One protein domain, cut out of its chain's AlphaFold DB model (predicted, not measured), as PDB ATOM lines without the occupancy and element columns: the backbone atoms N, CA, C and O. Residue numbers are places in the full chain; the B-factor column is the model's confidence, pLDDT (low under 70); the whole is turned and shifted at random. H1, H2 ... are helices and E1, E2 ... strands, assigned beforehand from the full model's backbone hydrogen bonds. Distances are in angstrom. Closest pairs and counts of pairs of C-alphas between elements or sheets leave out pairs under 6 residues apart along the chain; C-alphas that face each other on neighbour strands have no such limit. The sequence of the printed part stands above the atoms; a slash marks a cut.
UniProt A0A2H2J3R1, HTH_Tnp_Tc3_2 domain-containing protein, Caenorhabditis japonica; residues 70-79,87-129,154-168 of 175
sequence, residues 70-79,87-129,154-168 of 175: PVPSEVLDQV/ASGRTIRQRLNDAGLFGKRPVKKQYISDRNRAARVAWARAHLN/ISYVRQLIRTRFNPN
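AT A GLANCE: This is residues 70 to 79, 87 to 129 and 154 to 168 of the 175 residues of the protein "HTH_Tnp_Tc3_2 domain-containing protein" of Caenorhabditis japonica (UniProt A0A2H2J3R1). A small two-strand ribbon of E1 and E2 has the helices H1 and H2 gathered toward one end of the domain, while a drawn-out link leads the other way to H3, a helix on a long arm. Residues 113 to 119 and 121 to 129, most of them in H3, stick out free of the rest, and this arm adds to the length. The printed part has 68 residues with three named helices and two named strands, in the order H1, H2, E1, H3, E2; the sheet is E1 - E2, antiparallel, and the class is mostly helix. The whole is extended, with a radius of gyration of the C-alphas of 19.0 A and spans of 58 by 20 by 19 A.

IN THESE COORDINATES: Start at the sheet: find C-alpha 102 at (-25.079, -14.486, -38.364), where E1 begins; it covers residues 102 to 104. Its partner E2 covers residues 157 to 159. Go back along the chain to H2, residues 89 to 98, 14.3 A from first to last C-alpha. Before it lies H1, residues 73 to 79, 10.0 A long, beginning at C-alpha 73 (-14.547, -4.620, -32.878). Beyond E1, find H3, residues 114 to 126, 18.4 A long, ending at C-alpha 126 (-25.629, -5.468, -79.924).

HOW THE PARTS SIT: Look first at E1 and E2, antiparallel neighbours with 129 degrees between their directions. C-alphas 103 and 158 face each other at 4.7 A. Within hydrogen-bond range you find N 104 and O 157 at 2.9 A, and N 102 and O 159 at 3.0 A. The closest C-alphas of H2 and E1 are those of Leu 96 and Phe 102, 6.9 A apart. H2 and E2 are only just apart, at 8.3 A. Farther out, H1 and H2 are close but not clearly touching: their closest C-alphas, those of Leu 76 and Gly 89, are 7.9 A apart, and their lines are about perpendicular at 75 degrees. H3 touches no helix, and is apart from H1 and from H2. In H1, H2 and H3 every O i to N i+4 pair is within hydrogen-bond range.

THE WHOLE: The two C-alphas farthest apart are those of Ala 87 and Asn 129, 59.4 A. Residues 80 to 86 are cut out, with 7.7 A between C-alphas 79 and 87; residues 130 to 153 are cut out too, with 36.6 A between C-alphas 129 and 154. Of the links printed whole, H2 to E1 is tight and E1 to H3 is short; none is long. In this model the mean pLDDT of the printed part is 80.1, and it is under 70 at residues 70 to 79, 87, 162 and 164 to 168.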
ATOM      1  N   PRO A  70     -15.366 -12.967 -38.261       61.62
ATOM      2  CA  PRO A  70     -14.904 -12.259 -37.069       61.62
ATOM      3  C   PRO A  70     -16.048 -11.495 -36.380       61.62
ATOM      4  O   PRO A  70     -17.031 -11.089 -37.009       61.62
ATOM      5  N   VAL A  71     -15.958 -11.327 -35.057       61.81
ATOM      6  CA  VAL A  71     -16.804 -10.365 -34.328       61.81
ATOM      7  C   VAL A  71     -16.251  -8.976 -34.643       61.81
ATOM      8  O   VAL A  71     -15.064  -8.771 -34.399       61.81
ATOM      9  N   PRO A  72     -17.045  -8.050 -35.210       61.31
ATOM     10  CA  PRO A  72     -16.591  -6.678 -35.418       61.31
ATOM     11  C   PRO A  72     -16.165  -6.054 -34.085       61.31
ATOM     12  O   PRO A  72     -16.836  -6.262 -33.073       61.31
ATOM     13  N   SER A  73     -15.070  -5.291 -34.079       60.16
ATOM     14  CA  SER A  73     -14.547  -4.620 -32.878       60.16
ATOM     15  C   SER A  73     -15.587  -3.715 -32.212       60.16
ATOM     16  O   SER A  73     -15.657  -3.665 -30.992       60.16
ATOM     17  N   GLU A  74     -16.474  -3.104 -33.003       60.50
ATOM     18  CA  GLU A  74     -17.575  -2.261 -32.515       60.50
ATOM     19  C   GLU A  74     -18.542  -3.021 -31.588       60.50
ATOM     20  O   GLU A  74     -19.089  -2.451 -30.650       60.50
ATOM     21  N   VAL A  75     -18.736  -4.326 -31.817       61.09
ATOM     22  CA  VAL A  75     -19.585  -5.170 -30.961       61.09
ATOM     23  C   VAL A  75     -18.860  -5.537 -29.664       61.09
ATOM     24  O   VAL A  75     -19.502  -5.676 -28.628       61.09
ATOM     25  N   LEU A  76     -17.531  -5.675 -29.692       62.78
ATOM     26  CA  LEU A  76     -16.739  -5.904 -28.480       62.78
ATOM     27  C   LEU A  76     -16.785  -4.690 -27.541       62.78
ATOM     28  O   LEU A  76     -17.005  -4.874 -26.345       62.78
ATOM     29  N   ASP A  77     -16.671  -3.478 -28.086       63.25
ATOM     30  CA  ASP A  77     -16.719  -2.234 -27.305       63.25
ATOM     31  C   ASP A  77     -18.094  -1.987 -26.658       63.25
ATOM     32  O   ASP A  77     -18.178  -1.448 -25.556       63.25
ATOM     33  N   GLN A  78     -19.183  -2.415 -27.310       65.56
ATOM     34  CA  GLN A  78     -20.540  -2.308 -26.760       65.56
ATOM     35  C   GLN A  78     -20.846  -3.363 -25.686       65.56
ATOM     36  O   GLN A  78     -21.627  -3.100 -24.773       65.56
ATOM     37  N   VAL A  79     -20.266  -4.563 -25.798       63.69
ATOM     38  CA  VAL A  79     -20.564  -5.695 -24.901       63.69
ATOM     39  C   VAL A  79     -19.704  -5.676 -23.632       63.69
ATOM     40  O   VAL A  79     -20.140  -6.181 -22.598       63.69
ATOM     41  N   ALA A  87     -15.737 -10.477 -22.182       69.75
ATOM     42  CA  ALA A  87     -16.341 -11.705 -22.673       69.75
ATOM     43  C   ALA A  87     -15.515 -12.263 -23.842       69.75
ATOM     44  O   ALA A  87     -15.108 -11.531 -24.745       69.75
ATOM     45  N   SER A  88     -15.282 -13.581 -23.862       81.31
ATOM     46  CA  SER A  88     -14.543 -14.197 -24.967       81.31
ATOM     47  C   SER A  88     -15.268 -13.966 -26.300       81.31
ATOM     48  O   SER A  88     -16.497 -14.069 -26.382       81.31
ATOM     49  N   GLY A  89     -14.516 -13.740 -27.384       77.88
ATOM     50  CA  GLY A  89     -15.102 -13.582 -28.721       77.88
ATOM     51  C   GLY A  89     -15.960 -14.780 -29.151       77.88
ATOM     52  O   GLY A  89     -16.883 -14.625 -29.948       77.88
ATOM     53  N   ARG A  90     -15.706 -15.972 -28.592       79.50
ATOM     54  CA  ARG A  90     -16.538 -17.169 -28.771       79.50
ATOM     55  C   ARG A  90     -17.908 -17.014 -28.109       79.50
ATOM     56  O   ARG A  90     -18.915 -17.310 -28.747       79.50
ATOM     57  N   THR A  91     -17.948 -16.540 -26.864       82.50
ATOM     58  CA  THR A  91     -19.193 -16.303 -26.118       82.50
ATOM     59  C   THR A  91     -20.066 -15.281 -26.839       82.50
ATOM     60  O   THR A  91     -21.254 -15.521 -27.039       82.50
ATOM     61  N   ILE A  92     -19.465 -14.187 -27.314       81.12
ATOM     62  CA  ILE A  92     -20.167 -13.139 -28.066       81.12
ATOM     63  C   ILE A  92     -20.755 -13.709 -29.366       81.12
ATOM     64  O   ILE A  92     -21.934 -13.514 -29.651       81.12
ATOM     65  N   ARG A  93     -19.972 -14.489 -30.129       80.75
ATOM     66  CA  ARG A  93     -20.462 -15.162 -31.349       80.75
ATOM     67  C   ARG A  93     -21.642 -16.079 -31.074       80.75
ATOM     68  O   ARG A  93     -22.593 -16.065 -31.848       80.75
ATOM     69  N   GLN A  94     -21.573 -16.871 -30.007       83.69
ATOM     70  CA  GLN A  94     -22.642 -17.803 -29.670       83.69
ATOM     71  C   GLN A  94     -23.936 -17.049 -29.369       83.69
ATOM     72  O   GLN A  94     -24.945 -17.325 -30.002       83.69
ATOM     73  N   ARG A  95     -23.880 -16.026 -28.508       85.69
ATOM     74  CA  ARG A  95     -25.054 -15.209 -28.169       85.69
ATOM     75  C   ARG A  95     -25.659 -14.504 -29.385       85.69
ATOM     76  O   ARG A  95     -26.876 -14.457 -29.513       85.69
ATOM     77  N   LEU A  96     -24.826 -14.001 -30.300       83.62
ATOM     78  CA  LEU A  96     -25.303 -13.400 -31.552       83.62
ATOM     79  C   LEU A  96     -25.996 -14.427 -32.454       83.62
ATOM     80  O   LEU A  96     -27.045 -14.133 -33.018       83.62
ATOM     81  N   ASN A  97     -25.440 -15.634 -32.570       85.62
ATOM     82  CA  ASN A  97     -26.068 -16.708 -33.336       85.62
ATOM     83  C   ASN A  97     -27.384 -17.171 -32.694       85.62
ATOM     84  O   ASN A  97     -28.348 -17.397 -33.422       85.62
ATOM     85  N   ASP A  98     -27.439 -17.266 -31.362       85.12
ATOM     86  CA  ASP A  98     -28.657 -17.600 -30.612       85.12
ATOM     87  C   ASP A  98     -29.755 -16.545 -30.860       85.12
ATOM     88  O   ASP A  98     -30.926 -16.884 -31.003       85.12
ATOM     89  N   ALA A  99     -29.370 -15.271 -31.006       85.25
ATOM     90  CA  ALA A  99     -30.251 -14.169 -31.402       85.25
ATOM     91  C   ALA A  99     -30.554 -14.114 -32.920       85.25
ATOM     92  O   ALA A  99     -31.205 -13.183 -33.394       85.25
ATOM     93  N   GLY A 100     -30.069 -15.079 -33.711       84.75
ATOM     94  CA  GLY A 100     -30.292 -15.164 -35.158       84.75
ATOM     95  C   GLY A 100     -29.422 -14.235 -36.018       84.75
ATOM     96  O   GLY A 100     -29.655 -14.129 -37.225       84.75
ATOM     97  N   LEU A 101     -28.419 -13.572 -35.435       84.44
ATOM     98  CA  LEU A 101     -27.518 -12.628 -36.100       84.44
ATOM     99  C   LEU A 101     -26.221 -13.310 -36.547       84.44
ATOM    100  O   LEU A 101     -25.221 -13.388 -35.827       84.44
ATOM    101  N   PHE A 102     -26.205 -13.751 -37.799       84.12
ATOM    102  CA  PHE A 102     -25.079 -14.486 -38.364       84.12
ATOM    103  C   PHE A 102     -24.075 -13.555 -39.037       84.12
ATOM    104  O   PHE A 102     -24.444 -12.561 -39.662       84.12
ATOM    105  N   GLY A 103     -22.789 -13.906 -38.967       82.25
ATOM    106  CA  GLY A 103     -21.756 -13.246 -39.763       82.25
ATOM    107  C   GLY A 103     -21.955 -13.556 -41.247       82.25
ATOM    108  O   GLY A 103     -21.930 -14.720 -41.652       82.25
ATOM    109  N   LYS A 104     -22.170 -12.528 -42.071       82.06
ATOM    110  CA  LYS A 104     -22.335 -12.652 -43.524       82.06
ATOM    111  C   LYS A 104     -21.445 -11.654 -44.253       82.06
ATOM    112  O   LYS A 104     -21.224 -10.536 -43.796       82.06
ATOM    113  N   ARG A 105     -20.948 -12.060 -45.424       81.31
ATOM    114  CA  ARG A 105     -20.290 -11.145 -46.359       81.31
ATOM    115  C   ARG A 105     -21.360 -10.228 -46.969       81.31
ATOM    116  O   ARG A 105     -22.269 -10.756 -47.618       81.31
ATOM    117  N   PRO A 106     -21.265  -8.898 -46.800       76.69
ATOM    118  CA  PRO A 106     -22.196  -7.972 -47.420       76.69
ATOM    119  C   PRO A 106     -22.059  -8.042 -48.941       76.69
ATOM    120  O   PRO A 106     -20.965  -8.227 -49.489       76.69
ATOM    121  N   VAL A 107     -23.183  -7.895 -49.637       79.94
ATOM    122  CA  VAL A 107     -23.187  -7.781 -51.094       79.94
ATOM    123  C   VAL A 107     -22.922  -6.319 -51.438       79.94
ATOM    124  O   VAL A 107     -23.813  -5.481 -51.319       79.94
ATOM    125  N   LYS A 108     -21.701  -6.016 -51.885       75.50
ATOM    126  CA  LYS A 108     -21.363  -4.708 -52.455       75.50
ATOM    127  C   LYS A 108     -21.862  -4.670 -53.901       75.50
ATOM    128  O   LYS A 108     -21.286  -5.331 -54.762       75.50
ATOM    129  N   LYS A 109     -22.944  -3.938 -54.171       79.38
ATOM    130  CA  LYS A 109     -23.353  -3.599 -55.541       79.38
ATOM    131  C   LYS A 109     -22.921  -2.167 -55.805       79.38
ATOM    132  O   LYS A 109     -23.311  -1.277 -55.060       79.38
ATOM    133  N   GLN A 110     -22.124  -1.953 -56.847       79.62
ATOM    134  CA  GLN A 110     -21.872  -0.596 -57.318       79.62
ATOM    135  C   GLN A 110     -23.202   0.015 -57.758       79.62
ATOM    136  O   GLN A 110     -23.992  -0.639 -58.446       79.62
ATOM    137  N   TYR A 111     -23.456   1.254 -57.345       86.19
ATOM    138  CA  TYR A 111     -24.594   2.003 -57.847       86.19
ATOM    139  C   TYR A 111     -24.372   2.294 -59.335       86.19
ATOM    140  O   TYR A 111     -23.344   2.847 -59.724       86.19
ATOM    141  N   ILE A 112     -25.320   1.887 -60.177       88.75
ATOM    142  CA  ILE A 112     -25.278   2.119 -61.622       88.75
ATOM    143  C   ILE A 112     -26.436   3.054 -61.945       88.75
ATOM    144  O   ILE A 112     -27.589   2.710 -61.686       88.75
ATOM    145  N   SER A 113     -26.131   4.214 -62.527       93.25
ATOM    146  CA  SER A 113     -27.158   5.152 -62.982       93.25
ATOM    147  C   SER A 113     -28.059   4.520 -64.047       93.25
ATOM    148  O   SER A 113     -27.638   3.631 -64.794       93.25
ATOM    149  N   ASP A 114     -29.291   5.009 -64.167       94.81
ATOM    150  CA  ASP A 114     -30.253   4.498 -65.150       94.81
ATOM    151  C   ASP A 114     -29.721   4.579 -66.584       94.81
ATOM    152  O   ASP A 114     -29.850   3.625 -67.356       94.81
ATOM    153  N   ARG A 115     -29.015   5.671 -66.902       96.19
ATOM    154  CA  ARG A 115     -28.318   5.859 -68.179       96.19
ATOM    155  C   ARG A 115     -27.275   4.768 -68.425       96.19
ATOM    156  O   ARG A 115     -27.272   4.153 -69.489       96.19
ATOM    157  N   ASN A 116     -26.414   4.498 -67.442       95.00
ATOM    158  CA  ASN A 116     -25.367   3.484 -67.574       95.00
ATOM    159  C   ASN A 116     -25.963   2.076 -67.671       95.00
ATOM    160  O   ASN A 116     -25.448   1.239 -68.411       95.00
ATOM    161  N   ARG A 117     -27.071   1.811 -66.969       95.75
ATOM    162  CA  ARG A 117     -27.801   0.544 -67.082       95.75
ATOM    163  C   ARG A 117     -28.349   0.350 -68.496       95.75
ATOM    164  O   ARG A 117     -28.136  -0.714 -69.071       95.75
ATOM    165  N   ALA A 118     -29.002   1.363 -69.063       97.00
ATOM    166  CA  ALA A 118     -29.523   1.305 -70.428       97.00
ATOM    167  C   ALA A 118     -28.400   1.090 -71.458       97.00
ATOM    168  O   ALA A 118     -28.510   0.201 -72.302       97.00
ATOM    169  N   ALA A 119     -27.289   1.824 -71.331       97.31
ATOM    170  CA  ALA A 119     -26.127   1.674 -72.205       97.31
ATOM    171  C   ALA A 119     -25.527   0.258 -72.142       97.31
ATOM    172  O   ALA A 119     -25.270  -0.345 -73.181       97.31
ATOM    173  N   ARG A 120     -25.378  -0.313 -70.938       96.75
ATOM    174  CA  ARG A 120     -24.895  -1.695 -70.759       96.75
ATOM    175  C   ARG A 120     -25.814  -2.720 -71.422       96.75
ATOM    176  O   ARG A 120     -25.323  -3.636 -72.072       96.75
ATOM    177  N   VAL A 121     -27.134  -2.564 -71.286       97.12
ATOM    178  CA  VAL A 121     -28.112  -3.469 -71.919       97.12
ATOM    179  C   VAL A 121     -28.065  -3.354 -73.442       97.12
ATOM    180  O   VAL A 121     -28.064  -4.376 -74.124       97.12
ATOM    181  N   ALA A 122     -28.009  -2.134 -73.980       97.81
ATOM    182  CA  ALA A 122     -27.901  -1.912 -75.418       97.81
ATOM    183  C   ALA A 122     -26.613  -2.525 -75.986       97.81
ATOM    184  O   ALA A 122     -26.664  -3.251 -76.975       97.81
ATOM    185  N   TRP A 123     -25.482  -2.308 -75.307       96.75
ATOM    186  CA  TRP A 123     -24.197  -2.883 -75.693       96.75
ATOM    187  C   TRP A 123     -24.242  -4.416 -75.680       96.75
ATOM    188  O   TRP A 123     -23.916  -5.039 -76.687       96.75
ATOM    189  N   ALA A 124     -24.747  -5.030 -74.605       97.19
ATOM    190  CA  ALA A 124     -24.865  -6.486 -74.507       97.19
ATOM    191  C   ALA A 124     -25.759  -7.082 -75.606       97.19
ATOM    192  O   ALA A 124     -25.424  -8.114 -76.176       97.19
ATOM    193  N   ARG A 125     -26.876  -6.421 -75.944       97.75
ATOM    194  CA  ARG A 125     -27.754  -6.853 -77.044       97.75
ATOM    195  C   ARG A 125     -27.066  -6.757 -78.404       97.75
ATOM    196  O   ARG A 125     -27.182  -7.685 -79.194       97.75
ATOM    197  N   ALA A 126     -26.342  -5.670 -78.663       96.81
ATOM    198  CA  ALA A 126     -25.629  -5.468 -79.924       96.81
ATOM    199  C   ALA A 126     -24.510  -6.504 -80.153       96.81
ATOM    200  O   ALA A 126     -24.221  -6.851 -81.295       96.81
ATOM    201  N   HIS A 127     -23.919  -7.023 -79.074       96.38
ATOM    202  CA  HIS A 127     -22.800  -7.969 -79.119       96.38
ATOM    203  C   HIS A 127     -23.219  -9.410 -78.772       96.38
ATOM    204  O   HIS A 127     -22.371 -10.286 -78.636       96.38
ATOM    205  N   LEU A 128     -24.525  -9.682 -78.636       96.56
ATOM    206  CA  LEU A 128     -25.046 -10.981 -78.193       96.56
ATOM    207  C   LEU A 128     -24.673 -12.126 -79.146       96.56
ATOM    208  O   LEU A 128     -24.365 -13.225 -78.699       96.56
ATOM    209  N   ASN A 129     -24.690 -11.847 -80.452       96.88
ATOM    210  CA  ASN A 129     -24.441 -12.827 -81.512       96.88
ATOM    211  C   ASN A 129     -23.021 -12.730 -82.089       96.88
ATOM    212  O   ASN A 129     -22.778 -13.186 -83.205       96.88
ATOM    213  N   ILE A 154     -12.803  -8.006 -46.979       72.25
ATOM    214  CA  ILE A 154     -14.209  -8.247 -46.703       72.25
ATOM    215  C   ILE A 154     -14.483  -7.921 -45.237       72.25
ATOM    216  O   ILE A 154     -14.118  -8.688 -44.350       72.25
ATOM    217  N   SER A 155     -15.181  -6.815 -44.988       73.69
ATOM    218  CA  SER A 155     -15.828  -6.589 -43.697       73.69
ATOM    219  C   SER A 155     -17.091  -7.445 -43.622       73.69
ATOM    220  O   SER A 155     -17.917  -7.408 -44.534       73.69
ATOM    221  N   TYR A 156     -17.211  -8.263 -42.578       76.25
ATOM    222  CA  TYR A 156     -18.400  -9.072 -42.329       76.25
ATOM    223  C   TYR A 156     -19.427  -8.250 -41.556       76.25
ATOM    224  O   TYR A 156     -19.087  -7.583 -40.585       76.25
ATOM    225  N   VAL A 157     -20.691  -8.358 -41.953       78.38
ATOM    226  CA  VAL A 157     -21.818  -7.708 -41.279       78.38
ATOM    227  C   VAL A 157     -22.647  -8.776 -40.571       78.38
ATOM    228  O   VAL A 157     -22.769  -9.905 -41.054       78.38
ATOM    229  N   ARG A 158     -23.209  -8.441 -39.409       79.94
ATOM    230  CA  ARG A 158     -24.155  -9.307 -38.695       79.94
ATOM    231  C   ARG A 158     -25.551  -9.099 -39.279       79.94
ATOM    232  O   ARG A 158     -26.064  -7.988 -39.264       79.94
ATOM    233  N   GLN A 159     -26.141 -10.155 -39.836       78.25
ATOM    234  CA  GLN A 159     -27.437 -10.095 -40.517       78.25
ATOM    235  C   GLN A 159     -28.340 -11.252 -40.088       78.25
ATOM    236  O   GLN A 159     -27.871 -12.367 -39.843       78.25
ATOM    237  N   LEU A 160     -29.645 -10.981 -40.061       81.00
ATOM    238  CA  LEU A 160     -30.666 -12.011 -39.929       81.00
ATOM    239  C   LEU A 160     -30.697 -12.899 -41.181       81.00
ATOM    240  O   LEU A 160     -30.270 -12.531 -42.283       81.00
ATOM    241  N   ILE A 161     -31.238 -14.102 -41.025       72.62
ATOM    242  CA  ILE A 161     -31.468 -15.000 -42.155       72.62
ATOM    243  C   ILE A 161     -32.436 -14.320 -43.143       72.62
ATOM    244  O   ILE A 161     -33.450 -13.761 -42.746       72.62
ATOM    245  N   ARG A 162     -32.115 -14.385 -44.446       69.44
ATOM    246  CA  ARG A 162     -32.884 -13.814 -45.580       69.44
ATOM    247  C   ARG A 162     -32.894 -12.283 -45.722       69.44
ATOM    248  O   ARG A 162     -33.439 -11.802 -46.709       69.44
ATOM    249  N   THR A 163     -32.195 -11.507 -44.894       71.88
ATOM    250  CA  THR A 163     -32.116 -10.035 -45.060       71.88
ATOM    251  C   THR A 163     -30.978  -9.570 -45.981       71.88
ATOM    252  O   THR A 163     -30.478  -8.457 -45.848       71.88
ATOM    253  N   ARG A 164     -30.559 -10.411 -46.939       65.75
ATOM    254  CA  ARG A 164     -29.347 -10.222 -47.766       65.75
ATOM    255  C   ARG A 164     -29.326  -8.913 -48.569       65.75
ATOM    256  O   ARG A 164     -28.249  -8.426 -48.895       65.75
ATOM    257  N   PHE A 165     -30.497  -8.381 -48.918       64.94
ATOM    258  CA  PHE A 165     -30.653  -7.162 -49.719       64.94
ATOM    259  C   PHE A 165     -31.195  -5.972 -48.917       64.94
ATOM    260  O   PHE A 165     -31.616  -4.993 -49.521       64.94
ATOM    261  N   ASN A 166     -31.219  -6.046 -47.581       64.38
ATOM    262  CA  ASN A 166     -31.732  -4.949 -46.765       64.38
ATOM    263  C   ASN A 166     -30.742  -3.759 -46.778       64.38
ATOM    264  O   ASN A 166     -29.619  -3.923 -46.280       64.38
ATOM    265  N   PRO A 167     -31.135  -2.580 -47.303       56.16
ATOM    266  CA  PRO A 167     -30.260  -1.410 -47.407       56.16
ATOM    267  C   PRO A 167     -29.786  -0.898 -46.041       56.16
ATOM    268  O   PRO A 167     -28.673  -0.400 -45.944       56.16
ATOM    269  N   ASN A 168     -30.550  -1.126 -44.968       56.25
ATOM    270  CA  ASN A 168     -30.227  -0.629 -43.623       56.25
ATOM    271  C   ASN A 168     -29.020  -1.330 -42.969       56.25
ATOM    272  O   ASN A 168     -28.603  -0.944 -41.883       56.25
TER     273      ASN A 168